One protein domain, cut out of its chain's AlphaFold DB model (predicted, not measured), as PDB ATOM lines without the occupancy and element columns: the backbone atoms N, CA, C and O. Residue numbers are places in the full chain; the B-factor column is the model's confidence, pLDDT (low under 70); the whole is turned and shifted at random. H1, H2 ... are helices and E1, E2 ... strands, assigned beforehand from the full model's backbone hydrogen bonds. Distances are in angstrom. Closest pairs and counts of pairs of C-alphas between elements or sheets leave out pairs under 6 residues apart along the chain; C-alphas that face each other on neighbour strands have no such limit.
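This is residues 112 to 312 of the 323 residues of an uncharacterized protein of Mesorhizobium sp. L-2-11 (UniProt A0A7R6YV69). Two antiparallel sheets face each other as a sandwich, the larger of eight strands curled like part of a barrel over the smaller of five, with their strands at 18 degrees. E6, E7 and the later part of E5 run on to one far end, and short H1 is at the smaller sheet. The printed part has 201 residues, mostly strand, in the order E1 to E11, H1, E12, E13. The sheets run E6 E7 E5 E4 E3 E2 E9 E10 and E8 E1 E13 E12 E11. The whole is compact, with a radius of gyration of the C-alphas of 17.1 A, and only just elongated, spanning 59 by 39 by 30 A.

Begin in the larger sheet with E5, residues 172 to 186, the longest strand at 41.6 A; find C-alpha 172 at (169.925, 143.027, 277.699). Beside it are E4, residues 161 to 169, and E7, residues 204 to 214, 32.7 A long. Then look for E6, 197 to 201; E3, 142 to 151; E2, 127 to 135; E9, 229 to 237; and E10, 245 to 247. In the other sheet, E1, residues 112 to 121, starts at C-alpha 112 (189.264, 140.362, 286.283). With it are E8, 222 to 225; E11, 257 to 259; E12, 281 to 286; and E13, 302 to 311, 28.4 A long, ending at C-alpha 311 (192.896, 140.055, 291.137). H1 is residues 272 to 275.

E2 E3 E4 E5 make a meander, each strand the antiparallel neighbour of the one before. Look at E5 and E4, where N 163 and O 179 are 2.8 A apart, within hydrogen-bond range. E5 bends by 54 degrees at residue 176 and E3 by 62 degrees at 145. For E7 and E5, see N 178 and O 213 at 2.8 A; for hairpin E6 and E7, N 197 and O 208 at 2.8 A. In the other sheet, N 115 and O 307 of E1 and E13 are 2.8 A apart. Across the sandwich, the closest C-alphas of E4 and E8 are those of Thr 167 and Ala 222, 5.8 A. H1 is on the smaller sheet, at a height of 6.5 A, and over none of its strands, but only just: 2 of its 4 C-alphas fall on E13. It only grazes the larger sheet, with residues 272 to 273. H1 is too short for an O i to N i+4 pair; its one O i to N i+3 pair is not within range.

The C-alphas farthest apart, Gly 137 and Gln 187, are 59.9 A apart. The printed part has no cut. The long links are E11 to H1 and E12 to E13, the latter with 15 residues. The mean pLDDT of the printed part is 94.3, and no printed residue is under 70.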
ATOM      1  N   VAL A 112     190.576 140.912 285.897       96.00
ATOM      2  CA  VAL A 112     189.264 140.362 286.283       96.00
ATOM      3  C   VAL A 112     188.125 141.318 285.961       96.00
ATOM      4  O   VAL A 112     186.978 140.900 285.877       96.00
ATOM      5  N   GLN A 113     188.425 142.596 285.744       97.31
ATOM      6  CA  GLN A 113     187.446 143.589 285.334       97.31
ATOM      7  C   GLN A 113     188.129 144.667 284.500       97.31
ATOM      8  O   GLN A 113     189.275 145.030 284.757       97.31
ATOM      9  N   THR A 114     187.413 145.189 283.515       97.56
ATOM     10  CA  THR A 114     187.868 146.277 282.649       97.56
ATOM     11  C   THR A 114     186.821 147.380 282.609       97.56
ATOM     12  O   THR A 114     185.623 147.103 282.611       97.56
ATOM     13  N   THR A 115     187.267 148.631 282.601       97.69
ATOM     14  CA  THR A 115     186.408 149.809 282.497       97.69
ATOM     15  C   THR A 115     186.766 150.569 281.234       97.69
ATOM     16  O   THR A 115     187.871 151.099 281.141       97.69
ATOM     17  N   PHE A 116     185.833 150.645 280.289       97.56
ATOM     18  CA  PHE A 116     185.972 151.437 279.068       97.56
ATOM     19  C   PHE A 116     185.279 152.789 279.225       97.56
ATOM     20  O   PHE A 116     184.101 152.850 279.585       97.56
ATOM     21  N   ASN A 117     185.990 153.863 278.896       96.50
ATOM     22  CA  ASN A 117     185.453 155.218 278.848       96.50
ATOM     23  C   ASN A 117     185.706 155.821 277.465       96.50
ATOM     24  O   ASN A 117     186.850 156.094 277.096       96.50
ATOM     25  N   VAL A 118     184.640 156.012 276.689       96.12
ATOM     26  CA  VAL A 118     184.748 156.547 275.327       96.12
ATOM     27  C   VAL A 118     185.044 158.037 275.379       96.12
ATOM     28  O   VAL A 118     184.313 158.811 275.987       96.12
ATOM     29  N   GLN A 119     186.108 158.459 274.710       93.81
ATOM     30  CA  GLN A 119     186.527 159.854 274.728       93.81
ATOM     31  C   GLN A 119     186.126 160.613 273.484       93.81
ATOM     32  O   GLN A 119     185.831 161.804 273.573       93.81
ATOM     33  N   LYS A 120     186.169 159.962 272.321       92.69
ATOM     34  CA  LYS A 120     185.914 160.600 271.032       92.69
ATOM     35  C   LYS A 120     185.659 159.541 269.975       92.69
ATOM     36  O   LYS A 120     186.479 158.638 269.823       92.69
ATOM     37  N   VAL A 121     184.579 159.684 269.217       95.06
ATOM     38  CA  VAL A 121     184.313 158.834 268.051       95.06
ATOM     39  C   VAL A 121     184.002 159.687 266.829       95.06
ATOM     40  O   VAL A 121     183.291 160.690 266.917       95.06
ATOM     41  N   SER A 122     184.554 159.290 265.691       94.00
ATOM     42  CA  SER A 122     184.385 159.947 264.403       94.00
ATOM     43  C   SER A 122     184.293 158.943 263.252       94.00
ATOM     44  O   SER A 122     184.306 157.727 263.455       94.00
ATOM     45  N   GLY A 123     184.179 159.460 262.035       91.81
ATOM     46  CA  GLY A 123     183.972 158.724 260.800       91.81
ATOM     47  C   GLY A 123     182.659 159.121 260.126       91.81
ATOM     48  O   GLY A 123     181.657 159.437 260.772       91.81
ATOM     49  N   HIS A 124     182.659 159.058 258.797       89.81
ATOM     50  CA  HIS A 124     181.486 159.342 257.956       89.81
ATOM     51  C   HIS A 124     180.521 158.154 257.845       89.81
ATOM     52  O   HIS A 124     179.478 158.247 257.198       89.81
ATOM     53  N   TRP A 125     180.856 157.033 258.485       89.75
ATOM     54  CA  TRP A 125     180.063 155.811 258.485       89.75
ATOM     55  C   TRP A 125     179.664 155.417 259.901       89.75
ATOM     56  O   TRP A 125     180.430 155.572 260.854       89.75
ATOM     57  N   GLY A 126     178.454 154.871 260.025       92.19
ATOM     58  CA  GLY A 126     178.031 154.213 261.254       92.19
ATOM     59  C   GLY A 126     178.886 152.975 261.521       92.19
ATOM     60  O   GLY A 126     179.252 152.253 260.590       92.19
ATOM     61  N   LYS A 127     179.201 152.734 262.791       94.31
ATOM     62  CA  LYS A 127     180.031 151.604 263.225       94.31
ATOM     63  C   LYS A 127     179.581 151.070 264.575       94.31
ATOM     64  O   LYS A 127     178.945 151.786 265.355       94.31
ATOM     65  N   VAL A 128     179.918 149.813 264.840       97.19
ATOM     66  CA  VAL A 128     179.650 149.153 266.118       97.19
ATOM     67  C   VAL A 128     180.933 148.526 266.644       97.19
ATOM     68  O   VAL A 128     181.547 147.712 265.967       97.19
ATOM     69  N   MET A 129     181.329 148.892 267.857       97.25
ATOM     70  CA  MET A 129     182.387 148.228 268.612       97.25
ATOM     71  C   MET A 129     181.766 147.218 269.566       97.25
ATOM     72  O   MET A 129     180.843 147.571 270.297       97.25
ATOM     73  N   THR A 130     182.298 146.006 269.637       98.38
ATOM     74  CA  THR A 130     181.843 144.995 270.594       98.38
ATOM     75  C   THR A 130     183.035 144.361 271.296       98.38
ATOM     76  O   THR A 130     183.960 143.890 270.638       98.38
ATOM     77  N   LEU A 131     183.011 144.320 272.631       98.50
ATOM     78  CA  LEU A 131     183.888 143.433 273.397       98.50
ATOM     79  C   LEU A 131     183.210 142.075 273.491       98.50
ATOM     80  O   LEU A 131     182.121 141.964 274.057       98.50
ATOM     81  N   TYR A 132     183.871 141.056 272.967       98.44
ATOM     82  CA  TYR A 132     183.445 139.673 273.070       98.44
ATOM     83  C   TYR A 132     184.244 138.944 274.143       98.44
ATOM     84  O   TYR A 132     185.451 139.154 274.277       98.44
ATOM     85  N   GLY A 133     183.571 138.049 274.863       97.44
ATOM     86  CA  GLY A 133     184.201 137.121 275.788       97.44
ATOM     87  C   GLY A 133     183.682 135.700 275.634       97.44
ATOM     88  O   GLY A 133     182.486 135.475 275.424       97.44
ATOM     89  N   THR A 134     184.586 134.735 275.755       96.56
ATOM     90  CA  THR A 134     184.250 133.308 275.816       96.56
ATOM     91  C   THR A 134     184.470 132.836 277.242       96.56
ATOM     92  O   THR A 134     185.564 132.996 277.779       96.56
ATOM     93  N   LYS A 135     183.434 132.280 277.876       93.88
ATOM     94  CA  LYS A 135     183.528 131.746 279.243       93.88
ATOM     95  C   LYS A 135     184.381 130.478 279.289       93.88
ATOM     96  O   LYS A 135     184.506 129.780 278.286       93.88
ATOM     97  N   PHE A 136     184.883 130.134 280.474       90.31
ATOM     98  CA  PHE A 136     185.537 128.843 280.708       90.31
ATOM     99  C   PHE A 136     184.696 127.661 280.219       90.31
ATOM    100  O   PHE A 136     183.507 127.566 280.527       90.31
ATOM    101  N   GLY A 137     185.324 126.769 279.450       88.44
ATOM    102  CA  GLY A 137     184.685 125.576 278.886       88.44
ATOM    103  C   GLY A 137     183.673 125.846 277.765       88.44
ATOM    104  O   GLY A 137     183.128 124.894 277.211       88.44
ATOM    105  N   ALA A 138     183.416 127.108 277.410       93.25
ATOM    106  CA  ALA A 138     182.553 127.462 276.291       93.25
ATOM    107  C   ALA A 138     183.357 127.593 274.991       93.25
ATOM    108  O   ALA A 138     184.543 127.909 274.996       93.25
ATOM    109  N   THR A 139     182.683 127.397 273.860       93.12
ATOM    110  CA  THR A 139     183.259 127.582 272.516       93.12
ATOM    111  C   THR A 139     182.691 128.801 271.791       93.12
ATOM    112  O   THR A 139     183.214 129.210 270.757       93.12
ATOM    113  N   VAL A 140     181.616 129.391 272.324       95.44
ATOM    114  CA  VAL A 140     180.900 130.513 271.712       95.44
ATOM    115  C   VAL A 140     181.214 131.804 272.460       95.44
ATOM    116  O   VAL A 140     180.953 131.924 273.661       95.44
ATOM    117  N   ALA A 141     181.736 132.782 271.725       96.81
ATOM    118  CA  ALA A 141     181.967 134.126 272.229       96.81
ATOM    119  C   ALA A 141     180.644 134.904 272.321       96.81
ATOM    120  O   ALA A 141     179.856 134.914 271.376       96.81
ATOM    121  N   ASN A 142     180.422 135.587 273.443       97.50
ATOM    122  CA  ASN A 142     179.235 136.403 273.690       97.50
ATOM    123  C   ASN A 142     179.620 137.879 273.870       97.50
ATOM    124  O   ASN A 142     180.701 138.162 274.394       97.50
ATOM    125  N   PRO A 143     178.764 138.824 273.445       98.00
ATOM    126  CA  PRO A 143     179.005 140.243 273.663       98.00
ATOM    127  C   PRO A 143     178.926 140.583 275.158       98.00
ATOM    128  O   PRO A 143     178.004 140.156 275.853       98.00
ATOM    129  N   LEU A 144     179.889 141.369 275.639       98.25
ATOM    130  CA  LEU A 144     179.964 141.886 277.012       98.25
ATOM    131  C   LEU A 144     179.789 143.410 277.062       98.25
ATOM    132  O   LEU A 144     179.259 143.961 278.023       98.25
ATOM    133  N   MET A 145     180.224 144.099 276.009       98.50
ATOM    134  CA  MET A 145     180.079 145.541 275.823       98.50
ATOM    135  C   MET A 145     179.760 145.804 274.362       98.50
ATOM    136  O   MET A 145     180.304 145.129 273.489       98.50
ATOM    137  N   LYS A 146     178.946 146.824 274.101       98.31
ATOM    138  CA  LYS A 146     178.649 147.302 272.754       98.31
ATOM    139  C   LYS A 146     178.721 148.817 272.713       98.31
ATOM    140  O   LYS A 146     178.255 149.484 273.632       98.31
ATOM    141  N   ILE A 147     179.275 149.369 271.646       98.00
ATOM    142  CA  ILE A 147     179.345 150.807 271.416       98.00
ATOM    143  C   ILE A 147     178.859 151.063 270.011       98.00
ATOM    144  O   ILE A 147     179.457 150.591 269.052       98.00
ATOM    145  N   THR A 148     177.765 151.792 269.881       97.88
ATOM    146  CA  THR A 148     177.253 152.212 268.582       97.88
ATOM    147  C   THR A 148     177.754 153.610 268.282       97.88
ATOM    148  O   THR A 148     177.935 154.415 269.192       97.88
ATOM    149  N   TYR A 149     177.969 153.910 267.008       97.50
ATOM    150  CA  TYR A 149     178.256 155.254 266.535       97.50
ATOM    151  C   TYR A 149     177.397 155.577 265.318       97.50
ATOM    152  O   TYR A 149     177.295 154.781 264.381       97.50
ATOM    153  N   VAL A 150     176.801 156.765 265.344       96.12
ATOM    154  CA  VAL A 150     175.960 157.309 264.282       96.12
ATOM    155  C   VAL A 150     176.490 158.685 263.902       96.12
ATOM    156  O   VAL A 150     176.492 159.610 264.719       96.12
ATOM    157  N   TYR A 151     176.916 158.823 262.647       92.69
ATOM    158  CA  TYR A 151     177.320 160.104 262.080       92.69
ATOM    159  C   TYR A 151     176.132 161.080 262.041       92.69
ATOM    160  O   TYR A 151     175.021 160.706 261.664       92.69
ATOM    161  N   ASN A 152     176.347 162.336 262.444       88.06
ATOM    162  CA  ASN A 152     175.278 163.337 262.562       88.06
ATOM    163  C   ASN A 152     175.003 164.130 261.265       88.06
ATOM    164  O   ASN A 152     174.080 164.942 261.249       88.06
ATOM    165  N   ASN A 153     175.774 163.905 260.192       87.00
ATOM    166  CA  ASN A 153     175.661 164.608 258.906       87.00
ATOM    167  C   ASN A 153     175.861 166.137 258.964       87.00
ATOM    168  O   ASN A 153     175.397 166.849 258.073       87.00
ATOM    169  N   PHE A 154     176.587 166.677 259.951       85.44
ATOM    170  CA  PHE A 154     176.894 168.119 260.000       85.44
ATOM    171  C   PHE A 154     177.999 168.572 259.025       85.44
ATOM    172  O   PHE A 154     178.343 169.756 258.991       85.44
ATOM    173  N   GLY A 155     178.532 167.664 258.200       80.62
ATOM    174  CA  GLY A 155     179.432 167.988 257.087       80.62
ATOM    175  C   GLY A 155     180.849 168.389 257.500       80.62
ATOM    176  O   GLY A 155     181.546 169.053 256.729       80.62
ATOM    177  N   ASP A 156     181.260 168.044 258.721       87.81
ATOM    178  CA  ASP A 156     182.618 168.280 259.196       87.81
ATOM    179  C   ASP A 156     183.632 167.300 258.587       87.81
ATOM    180  O   ASP A 156     183.251 166.189 258.222       87.81
ATOM    181  N   PRO A 157     184.918 167.680 258.461       89.06
ATOM    182  CA  PRO A 157     185.891 166.873 257.727       89.06
ATOM    183  C   PRO A 157     186.146 165.471 258.296       89.06
ATOM    184  O   PRO A 157     186.404 164.550 257.520       89.06
ATOM    185  N   LYS A 158     186.096 165.289 259.624       90.94
ATOM    186  CA  LYS A 158     186.408 163.996 260.271       90.94
ATOM    187  C   LYS A 158     185.155 163.135 260.486       90.94
ATOM    188  O   LYS A 158     185.275 161.947 260.769       90.94
ATOM    189  N   GLY A 159     183.975 163.716 260.296       93.19
ATOM    190  CA  GLY A 159     182.677 163.096 260.486       93.19
ATOM    191  C   GLY A 159     182.436 162.826 261.961       93.19
ATOM    192  O   GLY A 159     182.617 161.700 262.389       93.19
ATOM    193  N   TYR A 160     182.091 163.828 262.767       94.81
ATOM    194  CA  TYR A 160     181.736 163.614 264.175       94.81
ATOM    195  C   TYR A 160     180.256 163.262 264.336       94.81
ATOM    196  O   TYR A 160     179.427 163.595 263.495       94.81
ATOM    197  N   GLY A 161     179.893 162.603 265.435       95.38
ATOM    198  CA  GLY A 161     178.541 162.074 265.600       95.38
ATOM    199  C   GLY A 161     178.161 161.785 267.044       95.38
ATOM    200  O   GLY A 161     178.675 162.399 267.979       95.38
ATOM    201  N   THR A 162     177.232 160.853 267.215       97.12
ATOM    202  CA  THR A 162     176.800 160.370 268.527       97.12
ATOM    203  C   THR A 162     177.287 158.944 268.711       97.12
ATOM    204  O   THR A 162     177.016 158.103 267.855       97.12
ATOM    205  N   SER A 163     177.957 158.653 269.826       97.75
ATOM    206  CA  SER A 163     178.246 157.280 270.235       97.75
ATOM    207  C   SER A 163     177.538 156.909 271.528       97.75
ATOM    208  O   SER A 163     177.543 157.691 272.479       97.75
ATOM    209  N   THR A 164     176.992 155.701 271.603       98.31
ATOM    210  CA  THR A 164     176.324 155.192 272.803       98.31
ATOM    211  C   THR A 164     176.969 153.889 273.246       98.31
ATOM    212  O   THR A 164     177.108 152.960 272.458       98.31
ATOM    213  N   VAL A 165     177.372 153.836 274.511       98.44
ATOM    214  CA  VAL A 165     178.067 152.712 275.141       98.44
ATOM    215  C   VAL A 165     177.076 151.936 275.997       98.44
ATOM    216  O   VAL A 165     176.352 152.520 276.809       98.44
ATOM    217  N   TYR A 166     177.102 150.617 275.856       98.56
ATOM    218  CA  TYR A 166     176.265 149.676 276.577       98.56
ATOM    219  C   TYR A 166     177.114 148.600 277.247       98.56
ATOM    220  O   TYR A 166     178.043 148.063 276.637       98.56
ATOM    221  N   THR A 167     176.746 148.225 278.469       98.38
ATOM    222  CA  THR A 167     177.085 146.899 278.998       98.38
ATOM    223  C   THR A 167     176.059 145.892 278.487       98.38
ATOM    224  O   THR A 167     174.888 146.233 278.287       98.38
ATOM    225  N   VAL A 168     176.498 144.662 278.237       98.06
ATOM    226  CA  VAL A 168     175.661 143.604 277.663       98.06
ATOM    227  C   VAL A 168     175.628 142.413 278.612       98.06
ATOM    228  O   VAL A 168     176.667 141.901 279.023       98.06
ATOM    229  N   ASN A 169     174.422 141.968 278.959       94.19
ATOM    230  CA  ASN A 169     174.195 140.752 279.735       94.19
ATOM    231  C   ASN A 169     173.098 139.918 279.064       94.19
ATOM    232  O   ASN A 169     171.904 140.207 279.189       94.19
ATOM    233  N   GLY A 170     173.513 138.900 278.308       90.81
ATOM    234  CA  GLY A 170     172.606 138.142 277.450       90.81
ATOM    235  C   GLY A 170     172.004 139.041 276.369       90.81
ATOM    236  O   GLY A 170     172.736 139.679 275.621       90.81
ATOM    237  N   ALA A 171     170.674 139.101 276.300       91.69
ATOM    238  CA  ALA A 171     169.956 139.960 275.354       91.69
ATOM    239  C   ALA A 171     169.772 141.411 275.846       91.69
ATOM    240  O   ALA A 171     169.256 142.248 275.107       91.69
ATOM    241  N   THR A 172     170.158 141.715 277.088       97.19
ATOM    242  CA  THR A 172     169.925 143.027 277.699       97.19
ATOM    243  C   THR A 172     171.116 143.949 277.468       97.19
ATOM    244  O   THR A 172     172.220 143.669 277.935       97.19
ATOM    245  N   GLU A 173     170.873 145.082 276.807       97.94
ATOM    246  CA  GLU A 173     171.835 146.179 276.642       97.94
ATOM    247  C   GLU A 173     171.477 147.319 277.608       97.94
ATOM    248  O   GLU A 173     170.372 147.860 277.562       97.94
ATOM    249  N   THR A 174     172.401 147.703 278.491       98.19
ATOM    250  CA  THR A 174     172.200 148.809 279.445       98.19
ATOM    251  C   THR A 174     173.090 149.980 279.068       98.19
ATOM    252  O   THR A 174     174.312 149.847 279.082       98.19
ATOM    253  N   LYS A 175     172.493 151.133 278.731       98.25
ATOM    254  CA  LYS A 175     173.254 152.347 278.399       98.25
ATOM    255  C   LYS A 175     174.032 152.814 279.627       98.25
ATOM    256  O   LYS A 175     173.429 153.051 280.670       98.25
ATOM    257  N   VAL A 176     175.339 153.006 279.466       98.31
ATOM    258  CA  VAL A 176     176.250 153.449 280.537       98.31
ATOM    259  C   VAL A 176     177.001 154.733 280.216       98.31
ATOM    260  O   VAL A 176     177.464 155.431 281.117       98.31
ATOM    261  N   GLN A 177     177.094 155.086 278.937       98.38
ATOM    262  CA  GLN A 177     177.683 156.341 278.496       98.38
ATOM    263  C   GLN A 177     177.092 156.754 277.144       98.38
ATOM    264  O   GLN A 177     176.761 155.918 276.306       98.38
ATOM    265  N   GLU A 178     176.971 158.055 276.921       97.88
ATOM    266  CA  GLU A 178     176.671 158.646 275.623       97.88
ATOM    267  C   GLU A 178     177.642 159.792 275.361       97.88
ATOM    268  O   GLU A 178     177.875 160.629 276.231       97.88
ATOM    269  N   GLN A 179     178.191 159.835 274.158       96.56
ATOM    270  CA  GLN A 179     178.882 160.996 273.637       96.56
ATOM    271  C   GLN A 179     178.045 161.585 272.520       96.56
ATOM    272  O   GLN A 179     177.730 160.887 271.559       96.56
ATOM    273  N   LYS A 180     177.760 162.880 272.598       95.75
ATOM    274  CA  LYS A 180     177.099 163.610 271.523       95.75
ATOM    275  C   LYS A 180     177.989 164.743 271.046       95.75
ATOM    276  O   LYS A 180     178.230 165.689 271.796       95.75
ATOM    277  N   CYS A 181     178.442 164.659 269.802       95.00
ATOM    278  CA  CYS A 181     179.177 165.728 269.144       95.00
ATOM    279  C   CYS A 181     178.261 166.545 268.230       95.00
ATOM    280  O   CYS A 181     177.422 166.006 267.502       95.00
ATOM    281  N   THR A 182     178.443 167.861 268.249       93.75
ATOM    282  CA  THR A 182     177.791 168.811 267.345       93.75
ATOM    283  C   THR A 182     178.850 169.625 266.626       93.75
ATOM    284  O   THR A 182     179.809 170.076 267.252       93.75
ATOM    285  N   THR A 183     178.670 169.831 265.323       94.12
ATOM    286  CA  THR A 183     179.588 170.627 264.507       94.12
ATOM    287  C   THR A 183     178.853 171.801 263.877       94.12
ATOM    288  O   THR A 183     177.729 171.660 263.399       94.12
ATOM    289  N   LYS A 184     179.497 172.969 263.857       93.31
ATOM    290  CA  LYS A 184     179.028 174.160 263.138       93.31
ATOM    291  C   LYS A 184     180.173 174.833 262.388       93.31
ATOM    292  O   LYS A 184     181.330 174.727 262.785       93.31
ATOM    293  N   THR A 185     179.847 175.566 261.325       94.31
ATOM    294  CA  THR A 185     180.818 176.447 260.658       94.31
ATOM    295  C   THR A 185     180.919 177.777 261.413       94.31
ATOM    296  O   THR A 185     179.906 178.322 261.851       94.31
ATOM    297  N   VAL A 186     182.133 178.301 261.567       94.50
ATOM    298  CA  VAL A 186     182.434 179.580 262.228       94.50
ATOM    299  C   VAL A 186     183.307 180.459 261.328       94.50
ATOM    300  O   VAL A 186     183.963 179.965 260.419       94.50
ATOM    301  N   GLN A 187     183.336 181.772 261.570       93.50
ATOM    302  CA  GLN A 187     184.192 182.698 260.805       93.50
ATOM    303  C   GLN A 187     185.645 182.723 261.320       93.50
ATOM    304  O   GLN A 187     186.612 182.892 260.570       93.50
ATOM    305  N   ASN A 188     185.823 182.533 262.626       92.56
ATOM    306  CA  ASN A 188     187.112 182.477 263.310       92.56
ATOM    307  C   ASN A 188     187.025 181.547 264.531       92.56
ATOM    308  O   ASN A 188     185.945 181.070 264.874       92.56
ATOM    309  N   PHE A 189     188.170 181.283 265.157       95.06
ATOM    310  CA  PHE A 189     188.298 180.395 266.312       95.06
ATOM    311  C   PHE A 189     188.515 181.169 267.621       95.06
ATOM    312  O   PHE A 189     189.286 180.748 268.478       95.06
ATOM    313  N   ASN A 190     187.859 182.317 267.778       92.44
ATOM    314  CA  ASN A 190     187.979 183.115 268.994       92.44
ATOM    315  C   ASN A 190     187.013 182.591 270.074       92.44
ATOM    316  O   ASN A 190     185.890 182.201 269.756       92.44
ATOM    317  N   ASN A 191     187.430 182.629 271.346       89.25
ATOM    318  CA  ASN A 191     186.610 182.271 272.519       89.25
ATOM    319  C   ASN A 191     185.978 180.869 272.439       89.25
ATOM    320  O   ASN A 191     184.768 180.697 272.594       89.25
ATOM    321  N   LEU A 192     186.801 179.857 272.157       92.56
ATOM    322  CA  LEU A 192     186.330 178.483 272.022       92.56
ATOM    323  C   LEU A 192     185.931 177.879 273.378       92.56
ATOM    324  O   LEU A 192     186.635 178.092 274.366       92.56
ATOM    325  N   PRO A 193     184.862 177.062 273.427       91.31
ATOM    326  CA  PRO A 193     184.593 176.213 274.580       91.31
ATOM    327  C   PRO A 193     185.776 175.281 274.875       91.31
ATOM    328  O   PRO A 193     186.449 174.806 273.958       91.31
ATOM    329  N   THR A 194     186.001 174.970 276.151       89.19
ATOM    330  CA  THR A 194     187.015 173.992 276.563       89.19
ATOM    331  C   THR A 194     186.777 172.646 275.879       89.19
ATOM    332  O   THR A 194     185.655 172.143 275.859       89.19
ATOM    333  N   GLY A 195     187.839 172.059 275.322       87.75
ATOM    334  CA  GLY A 195     187.768 170.771 274.628       87.75
ATOM    335  C   GLY A 195     187.129 170.830 273.238       87.75
ATOM    336  O   GLY A 195     186.898 169.781 272.638       87.75
ATOM    337  N   ALA A 196     186.843 172.025 272.707       93.12
ATOM    338  CA  ALA A 196     186.341 172.147 271.350       93.12
ATOM    339  C   ALA A 196     187.402 171.746 270.315       93.12
ATOM    340  O   ALA A 196     188.584 172.080 270.426       93.12
ATOM    341  N   ILE A 197     186.953 171.047 269.282       93.25
ATOM    342  CA  ILE A 197     187.777 170.566 268.179       93.25
ATOM    343  C   ILE A 197     187.633 171.560 267.029       93.25
ATOM    344  O   ILE A 197     186.521 171.942 266.658       93.25
ATOM    345  N   THR A 198     188.760 171.986 266.463       94.88
ATOM    346  CA  THR A 198     188.796 172.925 265.338       94.88
ATOM    347  C   THR A 198     189.342 172.241 264.099       94.88
ATOM    348  O   THR A 198     190.319 171.497 264.166       94.88
ATOM    349  N   GLN A 199     188.698 172.471 262.959       94.06
ATOM    350  CA  GLN A 199     189.138 171.925 261.679       94.06
ATOM    351  C   GLN A 199     188.965 172.964 260.578       94.06
ATOM    352  O   GLN A 199     188.024 173.757 260.598       94.06
ATOM    353  N   VAL A 200     189.860 172.949 259.596       93.81
ATOM    354  CA  VAL A 200     189.769 173.796 258.404       93.81
ATOM    355  C   VAL A 200     189.693 172.884 257.190       93.81
ATOM    356  O   VAL A 200     190.497 171.965 257.061       93.81
ATOM    357  N   SER A 201     188.722 173.124 256.313       92.12
ATOM    358  CA  SER A 201     188.631 172.447 255.018       92.12
ATOM    359  C   SER A 201     188.223 173.456 253.951       92.12
ATOM    360  O   SER A 201     187.168 174.096 254.042       92.12
ATOM    361  N   GLY A 202     189.114 173.661 252.979       90.62
ATOM    362  CA  GLY A 202     189.045 174.795 252.061       90.62
ATOM    363  C   GLY A 202     188.953 176.118 252.828       90.62
ATOM    364  O   GLY A 202     189.729 176.376 253.744       90.62
ATOM    365  N   ASN A 203     187.949 176.930 252.494       91.62
ATOM    366  CA  ASN A 203     187.711 178.229 253.135       91.62
ATOM    367  C   ASN A 203     186.809 178.152 254.382       91.62
ATOM    368  O   ASN A 203     186.501 179.184 254.980       91.62
ATOM    369  N   LYS A 204     186.340 176.958 254.768       93.94
ATOM    370  CA  LYS A 204     185.431 176.776 255.908       93.94
ATOM    371  C   LYS A 204     186.204 176.394 257.165       93.94
ATOM    372  O   LYS A 204     187.098 175.549 257.131       93.94
ATOM    373  N   LYS A 205     185.805 176.989 258.290       95.50
ATOM    374  CA  LYS A 205     186.288 176.653 259.633       95.50
ATOM    375  C   LYS A 205     185.175 175.958 260.402       95.50
ATOM    376  O   LYS A 205     184.088 176.512 260.545       95.50
ATOM    377  N   TYR A 206     185.448 174.764 260.898       95.69
ATOM    378  CA  TYR A 206     184.511 173.919 261.625       95.69
ATOM    379  C   TYR A 206     184.872 173.917 263.105       95.69
ATOM    380  O   TYR A 206     186.038 173.754 263.466       95.69
ATOM    381  N   LEU A 207     183.861 174.113 263.943       95.38
ATOM    382  CA  LEU A 207     183.951 174.014 265.389       95.38
ATOM    383  C   LEU A 207     183.058 172.867 265.850       95.38
ATOM    384  O   LEU A 207     181.833 172.951 265.703       95.38
ATOM    385  N   THR A 208     183.668 171.839 266.428       95.19
ATOM    386  CA  THR A 208     182.967 170.684 266.988       95.19
ATOM    387  C   THR A 208     183.072 170.685 268.507       95.19
ATOM    388  O   THR A 208     184.148 170.871 269.071       95.19
ATOM    389  N   THR A 209     181.952 170.449 269.180       94.50
ATOM    390  CA  THR A 209     181.884 170.267 270.635       94.50
ATOM    391  C   THR A 209     181.262 168.921 270.945       94.50
ATOM    392  O   THR A 209     180.211 168.603 270.393       94.50
ATOM    393  N   CYS A 210     181.888 168.149 271.830       94.12
ATOM    394  CA  CYS A 210     181.406 166.837 272.248       94.12
ATOM    395  C   CYS A 210     181.081 166.843 273.739       94.12
ATOM    396  O   CYS A 210     181.907 167.253 274.554       94.12
ATOM    397  N   THR A 211     179.899 166.350 274.091       94.75
ATOM    398  CA  THR A 211     179.480 166.179 275.485       94.75
ATOM    399  C   THR A 211     179.428 164.697 275.810       94.75
ATOM    400  O   THR A 211     178.701 163.955 275.152       94.75
ATOM    401  N   ASN A 212     180.170 164.282 276.838       94.12
ATOM    402  CA  ASN A 212     180.078 162.946 277.423       94.12
ATOM    403  C   ASN A 212     179.088 162.970 278.593       94.12
ATOM    404  O   ASN A 212     179.187 163.815 279.480       94.12
ATOM    405  N   THR A 213     178.126 162.054 278.597       96.81
ATOM    406  CA  THR A 213     177.138 161.870 279.665       96.81
ATOM    407  C   THR A 213     177.187 160.429 280.151       96.81
ATOM    408  O   THR A 213     177.091 159.502 279.348       96.81
ATOM    409  N   MET A 214     177.332 160.245 281.461       97.75
ATOM    410  CA  MET A 214     177.389 158.929 282.099       97.75
ATOM    411  C   MET A 214     176.003 158.501 282.579       97.75
ATOM    412  O   MET A 214     175.183 159.336 282.969       97.75
ATOM    413  N   TYR A 215     175.756 157.194 282.572       96.69
ATOM    414  CA  TYR A 215     174.519 156.589 283.055       96.69
ATOM    415  C   TYR A 215     174.865 155.427 284.003       96.69
ATOM    416  O   TYR A 215     175.348 154.395 283.550       96.69
ATOM    417  N   PRO A 216     174.650 155.565 285.323       95.94
ATOM    418  CA  PRO A 216     174.226 156.773 286.039       95.94
ATOM    419  C   PRO A 216     175.265 157.906 285.956       95.94
ATOM    420  O   PRO A 216     176.407 157.689 285.558       95.94
ATOM    421  N   ALA A 217     174.881 159.123 286.354       93.94
ATOM    422  CA  ALA A 217     175.706 160.330 286.200       93.94
ATOM    423  C   ALA A 217     177.086 160.258 286.888       93.94
ATOM    424  O   ALA A 217     178.023 160.919 286.455       93.94
ATOM    425  N   ASN A 218     177.218 159.446 287.937       90.50
ATOM    426  CA  ASN A 218     178.463 159.183 288.663       90.50
ATOM    427  C   ASN A 218     179.201 157.915 288.182       90.50
ATOM    428  O   ASN A 218     180.110 157.438 288.861       90.50
ATOM    429  N   GLY A 219     178.795 157.335 287.050       91.38
ATOM    430  CA  GLY A 219     179.422 156.153 286.468       91.38
ATOM    431  C   GLY A 219     180.810 156.436 285.884       91.38
ATOM    432  O   GLY A 219     181.112 157.551 285.469       91.38
ATOM    433  N   ALA A 220     181.647 155.398 285.813       91.81
ATOM    434  CA  ALA A 220     183.006 155.470 285.258       91.81
ATOM    435  C   ALA A 220     183.090 155.090 283.763       91.81
ATOM    436  O   ALA A 220     184.105 155.337 283.115       91.81
ATOM    437  N   GLY A 221     182.018 154.515 283.209       94.19
ATOM    438  CA  GLY A 221     181.929 154.033 281.830       94.19
ATOM    439  C   GLY A 221     181.330 152.637 281.794       94.19
ATOM    440  O   GLY A 221     180.562 152.262 282.683       94.19
ATOM    441  N   ALA A 222     181.699 151.850 280.789       97.38
ATOM    442  CA  ALA A 222     181.349 150.438 280.732       97.38
ATOM    443  C   ALA A 222     182.295 149.619 281.610       97.38
ATOM    444  O   ALA A 222     183.410 149.304 281.205       97.38
ATOM    445  N   VAL A 223     181.828 149.286 282.811       97.69
ATOM    446  CA  VAL A 223     182.515 148.394 283.749       97.69
ATOM    447  C   VAL A 223     182.102 146.951 283.451       97.69
ATOM    448  O   VAL A 223     180.938 146.593 283.627       97.69
ATOM    449  N   ILE A 224     183.047 146.129 283.000       98.00
ATOM    450  CA  ILE A 224     182.818 144.759 282.531       98.00
ATOM    451  C   ILE A 224     183.570 143.772 283.420       98.00
ATOM    452  O   ILE A 224     184.791 143.859 283.553       98.00
ATOM    453  N   ASP A 225     182.850 142.815 284.000       96.56
ATOM    454  CA  ASP A 225     183.446 141.664 284.682       96.56
ATOM    455  C   ASP A 225     183.939 140.641 283.647       96.56
ATOM    456  O   ASP A 225     183.174 140.144 282.818       96.56
ATOM    457  N   VAL A 226     185.233 140.338 283.701       96.06
ATOM    458  CA  VAL A 226     185.913 139.372 282.829       96.06
ATOM    459  C   VAL A 226     186.588 138.247 283.622       96.06
ATOM    460  O   VAL A 226     187.392 137.489 283.076       96.06
ATOM    461  N   SER A 227     186.265 138.110 284.911       93.88
ATOM    462  CA  SER A 227     186.856 137.125 285.827       93.88
ATOM    463  C   SER A 227     186.613 135.673 285.402       93.88
ATOM    464  O   SER A 227     187.433 134.799 285.690       93.88
ATOM    465  N   LEU A 228     185.511 135.432 284.686       92.56
ATOM    466  CA  LEU A 228     185.094 134.120 284.183       92.56
ATOM    467  C   LEU A 228     185.354 133.921 282.684       92.56
ATOM    468  O   LEU A 228     184.847 132.963 282.095       92.56
ATOM    469  N   MET A 229     186.088 134.843 282.055       94.44
ATOM    470  CA  MET A 229     186.414 134.771 280.634       94.44
ATOM    471  C   MET A 229     187.755 134.065 280.429       94.44
ATOM    472  O   MET A 229     188.752 134.381 281.086       94.44
ATOM    473  N   ASP A 230     187.753 133.130 279.487       91.94
ATOM    474  CA  ASP A 230     188.920 132.399 278.998       91.94
ATOM    475  C   ASP A 230     189.619 133.155 277.862       91.94
ATOM    476  O   ASP A 230     190.841 133.217 277.799       91.94
ATOM    477  N   SER A 231     188.833 133.805 277.000       94.00
ATOM    478  CA  SER A 231     189.333 134.671 275.932       94.00
ATOM    479  C   SER A 231     188.502 135.942 275.812       94.00
ATOM    480  O   SER A 231     187.301 135.947 276.099       94.00
ATOM    481  N   LEU A 232     189.160 137.013 275.370       96.75
ATOM    482  CA  LEU A 232     188.571 138.318 275.102       96.75
ATOM    483  C   LEU A 232     189.092 138.861 273.773       96.75
ATOM    484  O   LEU A 232     190.270 138.702 273.453       96.75
ATOM    485  N   TYR A 233     188.237 139.551 273.027       97.94
ATOM    486  CA  TYR A 233     188.665 140.352 271.883       97.94
ATOM    487  C   TYR A 233     187.686 141.489 271.618       97.94
ATOM    488  O   TYR A 233     186.491 141.380 271.898       97.94
ATOM    489  N   LEU A 234     188.195 142.581 271.057       97.81
ATOM    490  CA  LEU A 234     187.359 143.645 270.519       97.81
ATOM    491  C   LEU A 234     187.107 143.380 269.032       97.81
ATOM    492  O   LEU A 234     187.993 142.902 268.320       97.81
ATOM    493  N   GLN A 235     185.905 143.704 268.564       97.88
ATOM    494  CA  GLN A 235     185.530 143.696 267.154       97.88
ATOM    495  C   GLN A 235     184.891 145.032 266.783       97.88
ATOM    496  O   GLN A 235     183.946 145.454 267.449       97.88
ATOM    497  N   MET A 236     185.361 145.653 265.705       96.81
ATOM    498  CA  MET A 236     184.698 146.789 265.077       96.81
ATOM    499  C   MET A 236     184.008 146.326 263.793       96.81
ATOM    500  O   MET A 236     184.661 145.839 262.871       96.81
ATOM    501  N   ASP A 237     182.692 146.487 263.736       96.56
ATOM    502  CA  ASP A 237     181.881 146.296 262.541       96.56
ATOM    503  C   ASP A 237     181.656 147.657 261.866       96.56
ATOM    504  O   ASP A 237     181.015 148.555 262.428       96.56
ATOM    505  N   VAL A 238     182.178 147.800 260.650       93.44
ATOM    506  CA  VAL A 238     182.078 148.997 259.807       93.44
ATOM    507  C   VAL A 238     181.558 148.552 258.438       93.44
ATOM    508  O   VAL A 238     182.348 148.229 257.556       93.44
ATOM    509  N   PRO A 239     180.229 148.488 258.226       89.81
ATOM    510  CA  PRO A 239     179.646 147.882 257.023       89.81
ATOM    511  C   PRO A 239     180.154 148.458 255.694       89.81
ATOM    512  O   PRO A 239     180.180 147.753 254.691       89.81
ATOM    513  N   SER A 240     180.559 149.729 255.695       86.38
ATOM    514  CA  SER A 240     181.062 150.437 254.516       86.38
ATOM    515  C   SER A 240     182.573 150.282 254.280       86.38
ATOM    516  O   SER A 240     183.054 150.720 253.237       86.38
ATOM    517  N   ALA A 241     183.327 149.704 255.222       84.00
ATOM    518  CA  ALA A 241     184.779 149.554 255.121       84.00
ATOM    519  C   ALA A 241     185.190 148.235 254.445       84.00
ATOM    520  O   ALA A 241     184.395 147.305 254.292       84.00
ATOM    521  N   GLN A 242     186.464 148.148 254.054       82.19
ATOM    522  CA  GLN A 242     187.085 146.935 253.521       82.19
ATOM    523  C   GLN A 242     188.385 146.630 254.296       82.19
ATOM    524  O   GLN A 242     189.363 147.359 254.125       82.19
ATOM    525  N   PRO A 243     188.430 145.568 255.131       86.06
ATOM    526  CA  PRO A 243     187.339 144.639 255.440       86.06
ATOM    527  C   PRO A 243     186.274 145.269 256.365       86.06
ATOM    528  O   PRO A 243     186.599 146.133 257.177       86.06
ATOM    529  N   PRO A 244     185.011 144.806 256.313       90.75
ATOM    530  CA  PRO A 244     183.922 145.374 257.114       90.75
ATOM    531  C   PRO A 244     183.974 144.983 258.598       90.75
ATOM    532  O   PRO A 244     183.164 145.457 259.392       90.75
ATOM    533  N   LYS A 245     184.882 144.073 258.968       95.00
ATOM    534  CA  LYS A 245     185.084 143.597 260.337       95.00
ATOM    535  C   LYS A 245     186.559 143.641 260.676       95.00
ATOM    536  O   LYS A 245     187.362 143.020 259.985       95.00
ATOM    537  N   LEU A 246     186.879 144.320 261.763       95.19
ATOM    538  CA  LEU A 246     188.220 144.412 262.323       95.19
ATOM    539  C   LEU A 246     188.205 143.741 263.691       95.19
ATOM    540  O   LEU A 246     187.253 143.938 264.447       95.19
ATOM    541  N   LYS A 247     189.224 142.950 264.024       96.94
ATOM    542  CA  LYS A 247     189.304 142.237 265.301       96.94
ATOM    543  C   LYS A 247     190.674 142.390 265.937       96.94
ATOM    544  O   LYS A 247     191.696 142.206 265.285       96.94
ATOM    545  N   SER A 248     190.694 142.618 267.245       97.25
ATOM    546  CA  SER A 248     191.945 142.736 267.997       97.25
ATOM    547  C   SER A 248     192.738 141.420 268.026       97.25
ATOM    548  O   SER A 248     193.961 141.437 268.070       97.25
ATOM    549  N   ASN A 249     192.063 140.269 267.954       96.69
ATOM    550  CA  ASN A 249     192.676 138.936 267.984       96.69
ATOM    551  C   ASN A 249     192.939 138.326 266.592       96.69
ATOM    552  O   ASN A 249     193.243 137.132 266.496       96.69
ATOM    553  N   ASP A 250     192.820 139.119 265.527       96.31
ATOM    554  CA  ASP A 250     193.096 138.703 264.154       96.31
ATOM    555  C   ASP A 250     194.339 139.442 263.627       96.31
ATOM    556  O   ASP A 250     194.295 140.667 263.496       96.31
ATOM    557  N   PRO A 251     195.428 138.726 263.285       95.75
ATOM    558  CA  PRO A 251     196.691 139.333 262.866       95.75
ATOM    559  C   PRO A 251     196.593 140.144 261.567       95.75
ATOM    560  O   PRO A 251     197.510 140.896 261.249       95.75
ATOM    561  N   SER A 252     195.504 139.991 260.808       93.69
ATOM    562  CA  SER A 252     195.262 140.746 259.576       93.69
ATOM    563  C   SER A 252     194.582 142.104 259.788       93.69
ATOM    564  O   SER A 252     194.527 142.901 258.854       93.69
ATOM    565  N   THR A 253     194.034 142.373 260.982       94.81
ATOM    566  CA  THR A 253     193.241 143.596 261.244       94.81
ATOM    567  C   THR A 253     193.555 144.293 262.570       94.81
ATOM    568  O   THR A 253     193.137 145.434 262.783       94.81
ATOM    569  N   SER A 254     194.292 143.633 263.460       95.38
ATOM    570  CA  SER A 254     194.715 144.130 264.773       95.38
ATOM    571  C   SER A 254     195.637 145.349 264.712       95.38
ATOM    572  O   SER A 254     195.601 146.170 265.623       95.38
ATOM    573  N   ASN A 255     196.405 145.509 263.631       94.50
ATOM    574  CA  ASN A 255     197.327 146.627 263.396       94.50
ATOM    575  C   ASN A 255     196.637 147.984 263.195       94.50
ATOM    576  O   ASN A 255     197.279 148.996 262.956       94.50
ATOM    577  N   ARG A 256     195.308 148.025 263.283       94.50
ATOM    578  CA  ARG A 256     194.538 149.269 263.341       94.50
ATOM    579  C   ARG A 256     194.305 149.752 264.771       94.50
ATOM    580  O   ARG A 256     193.778 150.850 264.956       94.50
ATOM    581  N   LEU A 257     194.648 148.937 265.769       96.56
ATOM    582  CA  LEU A 257     194.593 149.305 267.175       96.56
ATOM    583  C   LEU A 257     195.869 150.055 267.569       96.56
ATOM    584  O   LEU A 257     196.976 149.681 267.189       96.56
ATOM    585  N   TYR A 258     195.695 151.084 268.381       97.75
ATOM    586  CA  TYR A 258     196.755 151.876 268.976       97.75
ATOM    587  C   TYR A 258     196.667 151.727 270.487       97.75
ATOM    588  O   TYR A 258     195.597 151.938 271.068       97.75
ATOM    589  N   ILE A 259     197.785 151.401 271.122       97.12
ATOM    590  CA  ILE A 259     197.915 151.295 272.574       97.12
ATOM    591  C   ILE A 259     198.900 152.369 273.019       97.12
ATOM    592  O   ILE A 259     200.052 152.384 272.595       97.12
ATOM    593  N   ASP A 260     198.413 153.317 273.815       96.38
ATOM    594  CA  ASP A 260     199.171 154.463 274.322       96.38
ATOM    595  C   ASP A 260     199.888 155.250 273.211       96.38
ATOM    596  O   ASP A 260     201.024 155.702 273.340       96.38
ATOM    597  N   GLY A 261     199.182 155.420 272.087       94.31
ATOM    598  CA  GLY A 261     199.657 156.145 270.906       94.31
ATOM    599  C   GLY A 261     200.533 155.331 269.951       94.31
ATOM    600  O   GLY A 261     200.875 155.841 268.885       94.31
ATOM    601  N   VAL A 262     200.860 154.081 270.292       95.88
ATOM    602  CA  VAL A 262     201.666 153.180 269.461       95.88
ATOM    603  C   VAL A 262     200.752 152.232 268.696       95.88
ATOM    604  O   VAL A 262     199.944 151.530 269.296       95.88
ATOM    605  N   GLU A 263     200.875 152.219 267.372       95.75
ATOM    606  CA  GLU A 263     200.165 151.265 266.517       95.75
ATOM    607  C   GLU A 263     200.666 149.835 266.767       95.75
ATOM    608  O   GLU A 263     201.872 149.599 266.872       95.75
ATOM    609  N   VAL A 264     199.743 148.878 266.849       96.50
ATOM    610  CA  VAL A 264     200.067 147.448 266.925       96.50
ATOM    611  C   VAL A 264     200.746 147.004 265.630       96.50
ATOM    612  O   VAL A 264     200.299 147.342 264.536       96.50
ATOM    613  N   ALA A 265     201.818 146.219 265.734       95.31
ATOM    614  CA  ALA A 265     202.558 145.798 264.554       95.31
ATOM    615  C   ALA A 265     201.733 144.857 263.656       95.31
ATOM    616  O   ALA A 265     200.907 144.059 264.106       95.31
ATOM    617  N   ASN A 266     201.983 144.933 262.347       94.00
ATOM    618  CA  ASN A 266     201.335 144.061 261.371       94.00
ATOM    619  C   ASN A 266     201.639 142.578 261.651       94.00
ATOM    620  O   ASN A 266     202.793 142.211 261.867       94.00
ATOM    621  N   GLY A 267     200.616 141.723 261.588       94.56
ATOM    622  CA  GLY A 267     200.746 140.289 261.851       94.56
ATOM    623  C   GLY A 267     200.664 139.888 263.329       94.56
ATOM    624  O   GLY A 267     200.691 138.692 263.622       94.56
ATOM    625  N   GLU A 268     200.532 140.836 264.261       95.81
ATOM    626  CA  GLU A 268     200.412 140.540 265.694       95.81
ATOM    627  C   GLU A 268     198.959 140.384 266.141       95.81
ATOM    628  O   GLU A 268     198.049 140.962 265.566       95.81
ATOM    629  N   LYS A 269     198.707 139.619 267.205       96.38
ATOM    630  CA  LYS A 269     197.391 139.585 267.860       96.38
ATOM    631  C   LYS A 269     197.448 140.389 269.146       96.38
ATOM    632  O   LYS A 269     198.432 140.323 269.873       96.38
ATOM    633  N   VAL A 270     196.350 141.052 269.472       96.31
ATOM    634  CA  VAL A 270     196.176 141.757 270.739       96.31
ATOM    635  C   VAL A 270     195.309 140.915 271.664       96.31
ATOM    636  O   VAL A 270     194.110 140.734 271.424       96.31
ATOM    637  N   ASP A 271     195.919 140.434 272.745       94.00
ATOM    638  CA  ASP A 271     195.200 139.847 273.871       94.00
ATOM    639  C   ASP A 271     194.769 140.949 274.847       94.00
ATOM    640  O   ASP A 271     195.599 141.593 275.495       94.00
ATOM    641  N   ILE A 272     193.456 141.133 274.993       95.81
ATOM    642  CA  ILE A 272     192.862 142.142 275.879       95.81
ATOM    643  C   ILE A 272     193.279 141.940 277.343       95.81
ATOM    644  O   ILE A 272     193.411 142.927 278.068       95.81
ATOM    645  N   PHE A 273     193.553 140.705 277.789       93.44
ATOM    646  CA  PHE A 273     194.028 140.461 279.157       93.44
ATOM    647  C   PHE A 273     195.402 141.073 279.444       93.44
ATOM    648  O   PHE A 273     195.726 141.294 280.610       93.44
ATOM    649  N   THR A 274     196.191 141.342 278.402       91.12
ATOM    650  CA  THR A 274     197.518 141.969 278.506       91.12
ATOM    651  C   THR A 274     197.517 143.422 278.040       91.12
ATOM    652  O   THR A 274     198.246 144.237 278.596       91.12
ATOM    653  N   ALA A 275     196.662 143.767 277.073       94.44
ATOM    654  CA  ALA A 275     196.546 145.121 276.540       94.44
ATOM    655  C   ALA A 275     195.873 146.102 277.511       94.44
ATOM    656  O   ALA A 275     196.055 147.310 277.384       94.44
ATOM    657  N   VAL A 276     195.073 145.612 278.465       96.38
ATOM    658  CA  VAL A 276     194.466 146.448 279.508       96.38
ATOM    659  C   VAL A 276     195.340 146.408 280.765       96.38
ATOM    660  O   VAL A 276     195.418 145.360 281.412       96.38
ATOM    661  N   PRO A 277     195.967 147.529 281.166       93.69
ATOM    662  CA  PRO A 277     196.867 147.526 282.309       93.69
ATOM    663  C   PRO A 277     196.117 147.420 283.643       93.69
ATOM    664  O   PRO A 277     195.037 147.979 283.841       93.69
ATOM    665  N   CYS A 278     196.734 146.725 284.599       91.69
ATOM    666  CA  CYS A 278     196.248 146.605 285.970       91.69
ATOM    667  C   CYS A 278     196.445 147.912 286.751       91.69
ATOM    668  O   CYS A 278     197.570 148.386 286.888       91.69
ATOM    669  N   GLY A 279     195.373 148.472 287.314       89.94
ATOM    670  CA  GLY A 279     195.419 149.630 288.216       89.94
ATOM    671  C   GLY A 279     195.835 150.952 287.560       89.94
ATOM    672  O   GLY A 279     195.931 151.966 288.245       89.94
ATOM    673  N   GLN A 280     196.069 150.954 286.248       93.44
ATOM    674  CA  GLN A 280     196.454 152.123 285.467       93.44
ATOM    675  C   GLN A 280     195.488 152.320 284.304       93.44
ATOM    676  O   GLN A 280     194.750 151.415 283.920       93.44
ATOM    677  N   SER A 281     195.480 153.532 283.760       95.12
ATOM    678  CA  SER A 281     194.719 153.855 282.559       95.12
ATOM    679  C   SER A 281     195.624 153.778 281.337       95.12
ATOM    680  O   SER A 281     196.716 154.333 281.373       95.12
ATOM    681  N   SER A 282     195.141 153.149 280.269       97.31
ATOM    682  CA  SER A 282     195.743 153.190 278.933       97.31
ATOM    683  C   SER A 282     194.852 154.010 278.003       97.31
ATOM    684  O   SER A 282     193.618 153.914 278.063       97.31
ATOM    685  N   GLN A 283     195.471 154.843 277.175       97.81
ATOM    686  CA  GLN A 283     194.811 155.564 276.092       97.81
ATOM    687  C   GLN A 283     194.869 154.702 274.842       97.81
ATOM    688  O   GLN A 283     195.938 154.490 274.276       97.81
ATOM    689  N   GLN A 284     193.721 154.217 274.389       97.75
ATOM    690  CA  GLN A 284     193.657 153.368 273.212       97.75
ATOM    691  C   GLN A 284     192.843 154.030 272.116       97.75
ATOM    692  O   GLN A 284     191.906 154.797 272.364       97.75
ATOM    693  N   ALA A 285     193.222 153.729 270.881       97.00
ATOM    694  CA  ALA A 285     192.487 154.171 269.719       97.00
ATOM    695  C   ALA A 285     192.352 153.051 268.693       97.00
ATOM    696  O   ALA A 285     193.160 152.131 268.667       97.00
ATOM    697  N   TRP A 286     191.338 153.126 267.838       94.94
ATOM    698  CA  TRP A 286     191.152 152.179 266.748       94.94
ATOM    699  C   TRP A 286     190.759 152.920 265.469       94.94
ATOM    700  O   TRP A 286     189.825 153.728 265.451       94.94
ATOM    701  N   GLU A 287     191.521 152.675 264.413       93.19
ATOM    702  CA  GLU A 287     191.235 153.103 263.049       93.19
ATOM    703  C   GLU A 287     190.224 152.144 262.383       93.19
ATOM    704  O   GLU A 287     190.260 150.931 262.601       93.19
ATOM    705  N   ASP A 288     189.262 152.700 261.643       87.50
ATOM    706  CA  ASP A 288     188.052 151.997 261.193       87.50
ATOM    707  C   ASP A 288     188.144 151.346 259.798       87.50
ATOM    708  O   ASP A 288     187.155 150.799 259.305       87.50
ATOM    709  N   GLY A 289     189.317 151.386 259.165       84.44
ATOM    710  CA  GLY A 289     189.573 150.886 257.819       84.44
ATOM    711  C   GLY A 289     189.638 151.960 256.730       84.44
ATOM    712  O   GLY A 289     189.975 151.621 255.593       84.44
ATOM    713  N   GLY A 290     189.335 153.226 257.031       82.88
ATOM    714  CA  GLY A 290     189.351 154.328 256.063       82.88
ATOM    715  C   GLY A 290     190.746 154.749 255.578       82.88
ATOM    716  O   GLY A 290     190.864 155.361 254.514       82.88
ATOM    717  N   ASN A 291     191.801 154.416 256.321       85.06
ATOM    718  CA  ASN A 291     193.185 154.784 256.032       85.06
ATOM    719  C   ASN A 291     194.077 153.542 255.857       85.06
ATOM    720  O   ASN A 291     193.834 152.498 256.474       85.06
ATOM    721  N   PRO A 292     195.151 153.630 255.051       87.75
ATOM    722  CA  PRO A 292     196.217 152.640 255.105       87.75
ATOM    723  C   PRO A 292     196.927 152.705 256.464       87.75
ATOM    724  O   PRO A 292     197.050 153.778 257.049       87.75
ATOM    725  N   VAL A 293     197.409 151.558 256.935       88.44
ATOM    726  CA  VAL A 293     198.262 151.428 258.123       88.44
ATOM    727  C   VAL A 293     199.664 150.960 257.692       88.44
ATOM    728  O   VAL A 293     199.754 150.142 256.767       88.44
ATOM    729  N   PRO A 294     200.756 151.477 258.288       91.06
ATOM    730  CA  PRO A 294     200.758 152.310 259.485       91.06
ATOM    731  C   PRO A 294     200.376 153.774 259.258       91.06
ATOM    732  O   PRO A 294     200.663 154.349 258.206       91.06
ATOM    733  N   ALA A 295     199.740 154.382 260.259       91.44
ATOM    734  CA  ALA A 295     199.314 155.777 260.235       91.44
ATOM    735  C   ALA A 295     199.501 156.467 261.600       91.44
ATOM    736  O   ALA A 295     199.605 155.820 262.637       91.44
ATOM    737  N   PRO A 296     199.545 157.810 261.648       93.25
ATOM    738  CA  PRO A 296     199.520 158.525 262.918       93.25
ATOM    739  C   PRO A 296     198.224 158.247 263.691       93.25
ATOM    740  O   PRO A 296     197.143 158.261 263.106       93.25
ATOM    741  N   VAL A 297     198.299 158.133 265.022       94.25
ATOM    742  CA  VAL A 297     197.126 157.892 265.891       94.25
ATOM    743  C   VAL A 297     196.007 158.931 265.724       94.25
ATOM    744  O   VAL A 297     194.839 158.633 265.948       94.25
ATOM    745  N   SER A 298     196.322 160.152 265.271       91.69
ATOM    746  CA  SER A 298     195.321 161.177 264.933       91.69
ATOM    747  C   SER A 298     194.360 160.754 263.818       91.69
ATOM    748  O   SER A 298     193.286 161.346 263.685       91.69
ATOM    749  N   ASN A 299     194.742 159.755 263.020       91.12
ATOM    750  CA  ASN A 299     193.928 159.205 261.948       91.12
ATOM    751  C   ASN A 299     192.924 158.174 262.458       91.12
ATOM    752  O   ASN A 299     191.939 157.958 261.763       91.12
ATOM    753  N   ALA A 300     193.105 157.623 263.662       94.31
ATOM    754  CA  ALA A 300     192.117 156.746 264.271       94.31
ATOM    755  C   ALA A 300     190.761 157.454 264.439       94.31
ATOM    756  O   ALA A 300     190.656 158.688 264.408       94.31
ATOM    757  N   ASP A 301     189.713 156.655 264.609       94.00
ATOM    758  CA  ASP A 301     188.329 157.135 264.607       94.00
ATOM    759  C   ASP A 301     187.581 156.796 265.883       94.00
ATOM    760  O   ASP A 301     186.504 157.328 266.134       94.00
ATOM    761  N   PHE A 302     188.145 155.928 266.708       95.31
ATOM    762  CA  PHE A 302     187.575 155.540 267.979       95.31
ATOM    763  C   PHE A 302     188.637 155.721 269.056       95.31
ATOM    764  O   PHE A 302     189.650 155.044 268.998       95.31
ATOM    765  N   PHE A 303     188.429 156.619 270.018       96.56
ATOM    766  CA  PHE A 303     189.363 156.892 271.116       96.56
ATOM    767  C   PHE A 303     188.683 156.632 272.454       96.56
ATOM    768  O   PHE A 303     187.560 157.095 272.693       96.56
ATOM    769  N   TYR A 304     189.372 155.929 273.343       97.00
ATOM    770  CA  TYR A 304     188.870 155.588 274.666       97.00
ATOM    771  C   TYR A 304     190.007 155.444 275.675       97.00
ATOM    772  O   TYR A 304     191.125 155.057 275.342       97.00
ATOM    773  N   THR A 305     189.688 155.710 276.938       97.44
ATOM    774  CA  THR A 305     190.511 155.239 278.050       97.44
ATOM    775  C   THR A 305     190.034 153.849 278.446       97.44
ATOM    776  O   THR A 305     188.825 153.610 278.525       97.44
ATOM    777  N   VAL A 306     190.964 152.955 278.766       97.62
ATOM    778  CA  VAL A 306     190.653 151.682 279.419       97.62
ATOM    779  C   VAL A 306     191.469 151.511 280.698       97.62
ATOM    780  O   VAL A 306     192.659 151.820 280.737       97.62
ATOM    781  N   THR A 307     190.828 151.018 281.755       97.44
ATOM    782  CA  THR A 307     191.465 150.733 283.050       97.44
ATOM    783  C   THR A 307     191.134 149.311 283.474       97.44
ATOM    784  O   THR A 307     189.978 148.893 283.386       97.44
ATOM    785  N   GLY A 308     192.127 148.563 283.951       96.88
ATOM    786  CA  GLY A 308     191.937 147.211 284.466       96.88
ATOM    787  C   GLY A 308     191.931 147.145 285.988       96.88
ATOM    788  O   GLY A 308     192.752 147.776 286.651       96.88
ATOM    789  N   LYS A 309     191.064 146.305 286.555       96.25
ATOM    790  CA  LYS A 309     191.243 145.755 287.902       96.25
ATOM    791  C   LYS A 309     191.800 144.344 287.766       96.25
ATOM    792  O   LYS A 309     191.237 143.515 287.046       96.25
ATOM    793  N   CYS A 310     192.884 144.080 288.485       95.00
ATOM    794  CA  CYS A 310     193.502 142.765 288.542       95.00
ATOM    795  C   CYS A 310     193.342 142.159 289.927       95.00
ATOM    796  O   CYS A 310     193.343 142.871 290.929       95.00
ATOM    797  N   ASP A 311     193.134 140.852 289.941       95.06
ATOM    798  CA  ASP A 311     192.896 140.055 291.137       95.06
ATOM    799  C   ASP A 311     193.256 138.593 290.815       95.06
ATOM    800  O   ASP A 311     193.736 138.272 289.714       95.06
ATOM    801  N   PHE A 312     193.011 137.688 291.756       93.06
ATOM    802  CA  PHE A 312     193.081 136.261 291.509       93.06
ATOM    803  C   PHE A 312     192.136 135.870 290.369       93.06
ATOM    804  O   PHE A 312     190.942 136.171 290.380       93.06
TER     805      PHE A 312